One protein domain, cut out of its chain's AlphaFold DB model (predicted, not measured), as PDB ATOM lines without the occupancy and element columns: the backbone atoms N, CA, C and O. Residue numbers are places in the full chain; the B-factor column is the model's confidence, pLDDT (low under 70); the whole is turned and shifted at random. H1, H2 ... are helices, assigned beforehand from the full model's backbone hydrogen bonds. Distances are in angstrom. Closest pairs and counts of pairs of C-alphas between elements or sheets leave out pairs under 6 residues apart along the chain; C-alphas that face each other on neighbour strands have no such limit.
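Overview. This is residues 2 to 73 of the 544 residues of the protein "N/A" of Ganoderma boninense (UniProt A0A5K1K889). One very long helix, H1, makes the length of the model; after it the chain folds back in a long link, and the short helix H2 meets H1 crosswise at residues 34 to 41. Residues 2 to 26 of H1 stick out as a free arm. The printed part has 72 residues with two named helices, H1 then H2, and no named strand: all helix. It is extended, with a radius of gyration of the C-alphas of 20.7 A, spanning 70 by 23 by 15 A.

Along the chain. Find C-alpha 2 at (96.035, 111.926, 49.842); from there H1, residues 2 to 47, runs 67.5 A to C-alpha 47 at (36.843, 102.374, 18.773). H2, residues 60 to 66, ends at C-alpha 66 at (51.640, 96.949, 24.217).

Arrangement. Look at Lys 38 and Val 66: their C-alphas, the closest of H1 and H2, are 5.5 A apart. The helices touch, about perpendicular at 90 degrees. Every O i to N i+4 pair is within hydrogen-bond range in H1, and 2 of 3 in H2.

Size, cuts and confidence. The C-alphas of Leu 2 and Gly 49, the farthest apart, are 70.5 A apart. The link from H1 to H2 is long, 12 residues. The printed part has no cut; residue 2 is under pLDDT 70.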
ATOM      1  N   LEU A   2      97.294 112.264  49.127       68.38
ATOM      2  CA  LEU A   2      96.035 111.926  49.842       68.38
ATOM      3  C   LEU A   2      94.834 112.829  49.472       68.38
ATOM      4  O   LEU A   2      93.710 112.350  49.364       68.38
ATOM      5  N   SER A   3      95.074 114.120  49.211       81.50
ATOM      6  CA  SER A   3      94.040 115.058  48.731       81.50
ATOM      7  C   SER A   3      93.515 114.693  47.333       81.50
ATOM      8  O   SER A   3      92.317 114.787  47.076       81.50
ATOM      9  N   ASP A   4      94.386 114.202  46.449       80.94
ATOM     10  CA  ASP A   4      94.013 113.813  45.082       80.94
ATOM     11  C   ASP A   4      93.202 112.513  45.072       80.94
ATOM     12  O   ASP A   4      92.234 112.392  44.322       80.94
ATOM     13  N   VAL A   5      93.536 111.579  45.969       85.69
ATOM     14  CA  VAL A   5      92.782 110.332  46.168       85.69
ATOM     15  C   VAL A   5      91.363 110.632  46.662       85.69
ATOM     16  O   VAL A   5      90.401 110.124  46.092       85.69
ATOM     17  N   ASN A   6      91.200 111.520  47.649       88.88
ATOM     18  CA  ASN A   6      89.871 111.906  48.138       88.88
ATOM     19  C   ASN A   6      89.024 112.598  47.059       88.88
ATOM     20  O   ASN A   6      87.834 112.310  46.941       88.88
ATOM     21  N   LYS A   7      89.627 113.460  46.230       93.06
ATOM     22  CA  LYS A   7      88.929 114.090  45.096       93.06
ATOM     23  C   LYS A   7      88.478 113.064  44.057       93.06
ATOM     24  O   LYS A   7      87.348 113.146  43.583       93.06
ATOM     25  N   ALA A   8      89.321 112.082  43.738       91.00
ATOM     26  CA  ALA A   8      88.964 111.004  42.818       91.00
ATOM     27  C   ALA A   8      87.817 110.132  43.365       91.00
ATOM     28  O   ALA A   8      86.905 109.787  42.615       91.00
ATOM     29  N   HIS A   9      87.818 109.823  44.668       90.12
ATOM     30  CA  HIS A   9      86.739 109.068  45.314       90.12
ATOM     31  C   HIS A   9      85.405 109.826  45.339       90.12
ATOM     32  O   HIS A   9      84.377 109.228  45.024       90.12
ATOM     33  N   LEU A  10      85.411 111.122  45.675       93.75
ATOM     34  CA  LEU A  10      84.201 111.954  45.649       93.75
ATOM     35  C   LEU A  10      83.630 112.055  44.232       93.75
ATOM     36  O   LEU A  10      82.453 111.786  44.029       93.75
ATOM     37  N   HIS A  11      84.484 112.308  43.236       94.38
ATOM     38  CA  HIS A  11      84.054 112.336  41.840       94.38
ATOM     39  C   HIS A  11      83.452 110.995  41.384       94.38
ATOM     40  O   HIS A  11      82.402 110.975  40.746       94.38
ATOM     41  N   ALA A  12      84.072 109.862  41.737       94.31
ATOM     42  CA  ALA A  12      83.532 108.541  41.416       94.31
ATOM     43  C   ALA A  12      82.162 108.293  42.075       94.31
ATOM     44  O   ALA A  12      81.283 107.686  41.461       94.31
ATOM     45  N   PHE A  13      81.965 108.775  43.305       95.81
ATOM     46  CA  PHE A  13      80.685 108.691  44.003       95.81
ATOM     47  C   PHE A  13      79.604 109.553  43.333       95.81
ATOM     48  O   PHE A  13      78.514 109.045  43.067       95.81
ATOM     49  N   ASP A  14      79.923 110.795  42.962       96.56
ATOM     50  CA  ASP A  14      79.005 111.694  42.249       96.56
ATOM     51  C   ASP A  14      78.591 111.118  40.885       96.56
ATOM     52  O   ASP A  14      77.416 111.144  40.519       96.56
ATOM     53  N   VAL A  15      79.531 110.508  40.152       96.50
ATOM     54  CA  VAL A  15      79.245 109.817  38.882       96.50
ATOM     55  C   VAL A  15      78.300 108.628  39.091       96.50
ATOM     56  O   VAL A  15      77.398 108.411  38.279       96.50
ATOM     57  N   LEU A  16      78.458 107.862  40.178       95.94
ATOM     58  CA  LEU A  16      77.557 106.752  40.507       95.94
ATOM     59  C   LEU A  16      76.153 107.233  40.895       95.94
ATOM     60  O   LEU A  16      75.174 106.597  40.491       95.94
ATOM     61  N   ILE A  17      76.041 108.328  41.655       95.69
ATOM     62  CA  ILE A  17      74.749 108.953  41.981       95.69
ATOM     63  C   ILE A  17      74.065 109.417  40.698       95.69
ATOM     64  O   ILE A  17      72.956 108.970  40.409       95.69
ATOM     65  N   TRP A  18      74.760 110.207  39.879       97.31
ATOM     66  CA  TRP A  18      74.236 110.694  38.608       97.31
ATOM     67  C   TRP A  18      73.779 109.547  37.697       97.31
ATOM     68  O   TRP A  18      72.703 109.609  37.101       97.31
ATOM     69  N   PHE A  19      74.544 108.452  37.619       97.44
ATOM     70  CA  PHE A  19      74.164 107.285  36.820       97.44
ATOM     71  C   PHE A  19      72.889 106.608  37.345       97.44
ATOM     72  O   PHE A  19      72.033 106.206  36.547       97.44
ATOM     73  N   LYS A  20      72.733 106.488  38.672       95.94
ATOM     74  CA  LYS A  20      71.517 105.943  39.299       95.94
ATOM     75  C   LYS A  20      70.310 106.840  39.048       95.94
ATOM     76  O   LYS A  20      69.284 106.336  38.597       95.94
ATOM     77  N   GLU A  21      70.442 108.143  39.275       97.44
ATOM     78  CA  GLU A  21      69.378 109.126  39.046       97.44
ATOM     79  C   GLU A  21      68.959 109.153  37.578       97.44
ATOM     80  O   GLU A  21      67.778 109.024  37.262       97.44
ATOM     81  N   ARG A  22      69.921 109.212  36.650       97.31
ATOM     82  CA  ARG A  22      69.637 109.198  35.212       97.31
ATOM     83  C   ARG A  22      68.973 107.894  34.770       97.31
ATOM     84  O   ARG A  22      68.087 107.926  33.916       97.31
ATOM     85  N   SER A  23      69.375 106.760  35.345       96.06
ATOM     86  CA  SER A  23      68.755 105.455  35.080       96.06
ATOM     87  C   SER A  23      67.326 105.371  35.616       96.06
ATOM     88  O   SER A  23      66.466 104.808  34.939       96.06
ATOM     89  N   LEU A  24      67.063 105.936  36.798       95.50
ATOM     90  CA  LEU A  24      65.727 106.001  37.388       95.50
ATOM     91  C   LEU A  24      64.808 106.914  36.572       95.50
ATOM     92  O   LEU A  24      63.744 106.472  36.157       95.50
ATOM     93  N   LEU A  25      65.257 108.132  36.253       97.06
ATOM     94  CA  LEU A  25      64.508 109.072  35.414       97.06
ATOM     95  C   LEU A  25      64.188 108.475  34.040       97.06
ATOM     96  O   LEU A  25      63.075 108.613  33.550       97.06
ATOM     97  N   LYS A  26      65.141 107.758  33.429       96.44
ATOM     98  CA  LYS A  26      64.904 107.045  32.167       96.44
ATOM     99  C   LYS A  26      63.866 105.930  32.318       96.44
ATOM    100  O   LYS A  26      63.102 105.695  31.391       96.44
ATOM    101  N   ARG A  27      63.858 105.217  33.447       95.81
ATOM    102  CA  ARG A  27      62.882 104.154  33.712       95.81
ATOM    103  C   ARG A  27      61.476 104.722  33.884       95.81
ATOM    104  O   ARG A  27      60.578 104.199  33.246       95.81
ATOM    105  N   LEU A  28      61.326 105.786  34.673       97.00
ATOM    106  CA  LEU A  28      60.047 106.473  34.872       97.00
ATOM    107  C   LEU A  28      59.520 107.037  33.549       97.00
ATOM    108  O   LEU A  28      58.430 106.683  33.134       97.00
ATOM    109  N   ALA A  29      60.354 107.763  32.796       96.56
ATOM    110  CA  ALA A  29      59.952 108.275  31.485       96.56
ATOM    111  C   ALA A  29      59.575 107.157  30.490       96.56
ATOM    112  O   ALA A  29      58.680 107.325  29.668       96.56
ATOM    113  N   ASN A  30      60.255 106.005  30.541       96.69
ATOM    114  CA  ASN A  30      59.879 104.847  29.732       96.69
ATOM    115  C   ASN A  30      58.543 104.242  30.176       96.69
ATOM    116  O   ASN A  30      57.799 103.781  29.318       96.69
ATOM    117  N   GLN A  31      58.271 104.221  31.479       96.69
ATOM    118  CA  GLN A  31      57.020 103.728  32.041       96.69
ATOM    119  C   GLN A  31      55.851 104.633  31.637       96.69
ATOM    120  O   GLN A  31      54.888 104.123  31.080       96.69
ATOM    121  N   ASP A  32      55.996 105.955  31.758       97.06
ATOM    122  CA  ASP A  32      54.983 106.921  31.307       97.06
ATOM    123  C   ASP A  32      54.663 106.738  29.811       97.06
ATOM    124  O   ASP A  32      53.507 106.745  29.393       97.06
ATOM    125  N   LEU A  33      55.696 106.513  28.982       97.25
ATOM    126  CA  LEU A  33      55.524 106.233  27.552       97.25
ATOM    127  C   LEU A  33      54.833 104.891  27.278       97.25
ATOM    128  O   LEU A  33      54.145 104.765  26.265       97.25
ATOM    129  N   MET A  34      55.054 103.883  28.124       97.31
ATOM    130  CA  MET A  34      54.390 102.582  28.020       97.31
ATOM    131  C   MET A  34      52.919 102.685  28.425       97.31
ATOM    132  O   MET A  34      52.069 102.166  27.709       97.31
ATOM    133  N   GLU A  35      52.611 103.403  29.503       97.00
ATOM    134  CA  GLU A  35      51.243 103.649  29.969       97.00
ATOM    135  C   GLU A  35      50.444 104.474  28.945       97.00
ATOM    136  O   GLU A  35      49.368 104.049  28.534       97.00
ATOM    137  N   ASP A  36      51.000 105.575  28.421       97.88
ATOM    138  CA  ASP A  36      50.373 106.369  27.347       97.88
ATOM    139  C   ASP A  36      50.132 105.533  26.082       97.88
ATOM    140  O   ASP A  36      49.068 105.596  25.458       97.88
ATOM    141  N   ARG A  37      51.110 104.700  25.706       97.62
ATOM    142  CA  ARG A  37      50.970 103.779  24.576       97.62
ATOM    143  C   ARG A  37      49.859 102.762  24.819       97.62
ATOM    144  O   ARG A  37      49.076 102.530  23.900       97.62
ATOM    145  N   LYS A  38      49.808 102.150  26.005       97.81
ATOM    146  CA  LYS A  38      48.787 101.168  26.382       97.81
ATOM    147  C   LYS A  38      47.401 101.792  26.323       97.81
ATOM    148  O   LYS A  38      46.557 101.260  25.612       97.81
ATOM    149  N   SER A  39      47.211 102.958  26.935       98.00
ATOM    150  CA  SER A  39      45.943 103.695  26.899       98.00
ATOM    151  C   SER A  39      45.491 104.000  25.468       98.00
ATOM    152  O   SER A  39      44.349 103.724  25.122       98.00
ATOM    153  N   LYS A  40      46.397 104.456  24.591       98.25
ATOM    154  CA  LYS A  40      46.075 104.714  23.173       98.25
ATOM    155  C   LYS A  40      45.758 103.453  22.372       98.25
ATOM    156  O   LYS A  40      44.970 103.505  21.432       98.25
ATOM    157  N   ILE A  41      46.408 102.329  22.682       98.19
ATOM    158  CA  ILE A  41      46.084 101.037  22.062       98.19
ATOM    159  C   ILE A  41      44.691 100.589  22.511       98.19
ATOM    160  O   ILE A  41      43.902 100.188  21.661       98.19
ATOM    161  N   VAL A  42      44.392 100.685  23.810       98.00
ATOM    162  CA  VAL A  42      43.089 100.334  24.392       98.00
ATOM    163  C   VAL A  42      41.976 101.188  23.789       98.00
ATOM    164  O   VAL A  42      41.022 100.627  23.265       98.00
ATOM    165  N   GLU A  43      42.140 102.511  23.756       98.31
ATOM    166  CA  GLU A  43      41.182 103.447  23.150       98.31
ATOM    167  C   GLU A  43      40.891 103.079  21.687       98.31
ATOM    168  O   GLU A  43      39.738 102.913  21.298       98.31
ATOM    169  N   ARG A  44      41.931 102.829  20.878       98.44
ATOM    170  CA  ARG A  44      41.746 102.426  19.474       98.44
ATOM    171  C   ARG A  44      41.109 101.045  19.308       98.44
ATOM    172  O   ARG A  44      40.454 100.806  18.299       98.44
ATOM    173  N   LEU A  45      41.323 100.111  20.232       98.31
ATOM    174  CA  LEU A  45      40.626  98.820  20.214       98.31
ATOM    175  C   LEU A  45      39.150  98.987  20.603       98.31
ATOM    176  O   LEU A  45      38.291  98.376  19.970       98.31
ATOM    177  N   GLN A  46      38.846  99.870  21.557       98.25
ATOM    178  CA  GLN A  46      37.475 100.232  21.928       98.25
ATOM    179  C   GLN A  46      36.730 100.910  20.770       98.25
ATOM    180  O   GLN A  46      35.587 100.558  20.488       98.25
ATOM    181  N   GLU A  47      37.390 101.793  20.013       98.00
ATOM    182  CA  GLU A  47      36.843 102.374  18.773       98.00
ATOM    183  C   GLU A  47      36.513 101.315  17.704       98.00
ATOM    184  O   GLU A  47      35.607 101.508  16.893       98.00
ATOM    185  N   LEU A  48      37.233 100.188  17.698       97.81
ATOM    186  CA  LEU A  48      36.970  99.044  16.818       97.81
ATOM    187  C   LEU A  48      35.876  98.101  17.352       97.81
ATOM    188  O   LEU A  48      35.530  97.140  16.666       97.81
ATOM    189  N   GLY A  49      35.319  98.378  18.535       97.88
ATOM    190  CA  GLY A  49      34.240  97.607  19.149       97.88
ATOM    191  C   GLY A  49      34.690  96.481  20.081       97.88
ATOM    192  O   GLY A  49      33.858  95.651  20.439       97.88
ATOM    193  N   TYR A  50      35.969  96.430  20.467       97.88
ATOM    194  CA  TYR A  50      36.447  95.508  21.504       97.88
ATOM    195  C   TYR A  50      36.207  96.085  22.901       97.88
ATOM    196  O   TYR A  50      36.364  97.288  23.117       97.88
ATOM    197  N   THR A  51      35.865  95.238  23.864       97.12
ATOM    198  CA  THR A  51      35.743  95.633  25.276       97.12
ATOM    199  C   THR A  51      37.002  95.262  26.052       97.12
ATOM    200  O   THR A  51      37.806  94.458  25.588       97.12
ATOM    201  N   GLU A  52      37.193  95.830  27.246       96.44
ATOM    202  CA  GLU A  52      38.348  95.478  28.089       96.44
ATOM    203  C   GLU A  52      38.353  93.991  28.468       96.44
ATOM    204  O   GLU A  52      39.416  93.380  28.489       96.44
ATOM    205  N   ASP A  53      37.169  93.388  28.616       94.81
ATOM    206  CA  ASP A  53      37.006  91.945  28.839       94.81
ATOM    207  C   ASP A  53      37.577  91.085  27.700       94.81
ATOM    208  O   ASP A  53      37.789  89.889  27.885       94.81
ATOM    209  N   ASP A  54      37.778  91.651  26.501       94.81
ATOM    210  CA  ASP A  54      38.380  90.936  25.376       94.81
ATOM    211  C   ASP A  54      39.902  90.839  25.463       94.81
ATOM    212  O   ASP A  54      40.511  90.099  24.684       94.81
ATOM    213  N   PHE A  55      40.525  91.597  26.366       95.81
ATOM    214  CA  PHE A  55      41.971  91.696  26.443       95.81
ATOM    215  C   PHE A  55      42.551  90.521  27.239       95.81
ATOM    216  O   PHE A  55      42.080  90.226  28.333       95.81
ATOM    217  N   PRO A  56      43.591  89.851  26.719       94.81
ATOM    218  CA  PRO A  56      44.206  88.729  27.412       94.81
ATOM    219  C   PRO A  56      44.928  89.195  28.679       94.81
ATOM    220  O   PRO A  56      45.742  90.119  28.619       94.81
ATOM    221  N   GLU A  57      44.676  88.523  29.803       88.31
ATOM    222  CA  GLU A  57      45.301  88.857  31.091       88.31
ATOM    223  C   GLU A  57      46.765  88.387  31.172       88.31
ATOM    224  O   GLU A  57      47.614  89.127  31.657       88.31
ATOM    225  N   ASP A  58      47.086  87.212  30.611       78.00
ATOM    226  CA  ASP A  58      48.378  86.531  30.816       78.00
ATOM    227  C   ASP A  58      49.071  86.109  29.505       78.00
ATOM    228  O   ASP A  58      49.652  85.023  29.382       78.00
ATOM    229  N   LEU A  59      49.036  86.966  28.479       81.81
ATOM    230  CA  LEU A  59      49.747  86.693  27.230       81.81
ATOM    231  C   LEU A  59      51.020  87.522  27.106       81.81
ATOM    232  O   LEU A  59      51.028  88.658  26.651       81.81
ATOM    233  N   ASP A  60      52.143  86.846  27.307       94.75
ATOM    234  CA  ASP A  60      53.507  87.288  26.998       94.75
ATOM    235  C   ASP A  60      53.643  87.961  25.606       94.75
ATOM    236  O   ASP A  60      54.540  88.768  25.349       94.75
ATOM    237  N   ALA A  61      52.792  87.567  24.650       94.62
ATOM    238  CA  ALA A  61      52.705  88.145  23.310       94.62
ATOM    239  C   ALA A  61      51.996  89.512  23.272       94.62
ATOM    240  O   ALA A  61      52.373  90.350  22.448       94.62
ATOM    241  N   TRP A  62      51.006  89.733  24.137       96.81
ATOM    242  CA  TRP A  62      50.298  90.997  24.315       96.81
ATOM    243  C   TRP A  62      51.233  92.064  24.884       96.81
ATOM    244  O   TRP A  62      51.457  93.086  24.228       96.81
ATOM    245  N   ASP A  63      51.906  91.767  25.997       96.06
ATOM    246  CA  ASP A  63      52.856  92.687  26.635       96.06
ATOM    247  C   ASP A  63      53.969  93.094  25.663       96.06
ATOM    248  O   ASP A  63      54.306  94.264  25.511       96.06
ATOM    249  N   LYS A  64      54.486  92.157  24.860       96.94
ATOM    250  CA  LYS A  64      55.501  92.473  23.837       96.94
ATOM    251  C   LYS A  64      55.029  93.500  22.801       96.94
ATOM    252  O   LYS A  64      55.877  94.170  22.207       96.94
ATOM    253  N   LEU A  65      53.729  93.630  22.547       97.44
ATOM    254  CA  LEU A  65      53.170  94.597  21.597       97.44
ATOM    255  C   LEU A  65      52.791  95.925  22.266       97.44
ATOM    256  O   LEU A  65      53.015  97.000  21.681       97.44
ATOM    257  N   VAL A  66      52.223  95.834  23.468       97.31
ATOM    258  CA  VAL A  66      51.640  96.949  24.217       97.31
ATOM    259  C   VAL A  66      52.697  97.671  25.052       97.31
ATOM    260  O   VAL A  66      52.839  98.883  24.916       97.31
ATOM    261  N   ASP A  67      53.549  96.938  25.761       96.56
ATOM    262  CA  ASP A  67      54.515  97.445  26.743       96.56
ATOM    263  C   ASP A  67      55.861  97.833  26.107       96.56
ATOM    264  O   ASP A  67      56.952  97.437  26.523       96.56
ATOM    265  N   GLN A  68      55.795  98.634  25.041       97.38
ATOM    266  CA  GLN A  68      56.973  99.177  24.363       97.38
ATOM    267  C   GLN A  68      57.172 100.655  24.732       97.38
ATOM    268  O   GLN A  68      56.241 101.439  24.562       97.38
ATOM    269  N   PRO A  69      58.384 101.101  25.124       97.62
ATOM    270  CA  PRO A  69      58.660 102.498  25.480       97.62
ATOM    271  C   PRO A  69      58.825 103.375  24.224       97.62
ATOM    272  O   PRO A  69      59.873 103.975  23.980       97.62
ATOM    273  N   LYS A  70      57.816 103.369  23.349       97.44
ATOM    274  CA  LYS A  70      57.769 104.115  22.087       97.44
ATOM    275  C   LYS A  70      56.354 104.649  21.869       97.44
ATOM    276  O   LYS A  70      55.418 103.848  21.916       97.44
ATOM    277  N   PRO A  71      56.186 105.936  21.519       97.50
ATOM    278  CA  PRO A  71      54.863 106.495  21.270       97.50
ATOM    279  C   PRO A  71      54.148 105.731  20.148       97.50
ATOM    280  O   PRO A  71      54.773 105.268  19.185       97.50
ATOM    281  N   LEU A  72      52.831 105.576  20.278       98.38
ATOM    282  CA  LEU A  72      52.010 104.935  19.258       98.38
ATOM    283  C   LEU A  72      51.825 105.889  18.068       98.38
ATOM    284  O   LEU A  72      51.145 106.902  18.178       98.38
ATOM    285  N   THR A  73      52.443 105.573  16.929       98.19
ATOM    286  CA  THR A  73      52.229 106.282  15.653       98.19
ATOM    287  C   THR A  73      51.306 105.475  14.748       98.19
ATOM    288  O   THR A  73      51.243 104.253  14.884       98.19
TER     289      THR A  73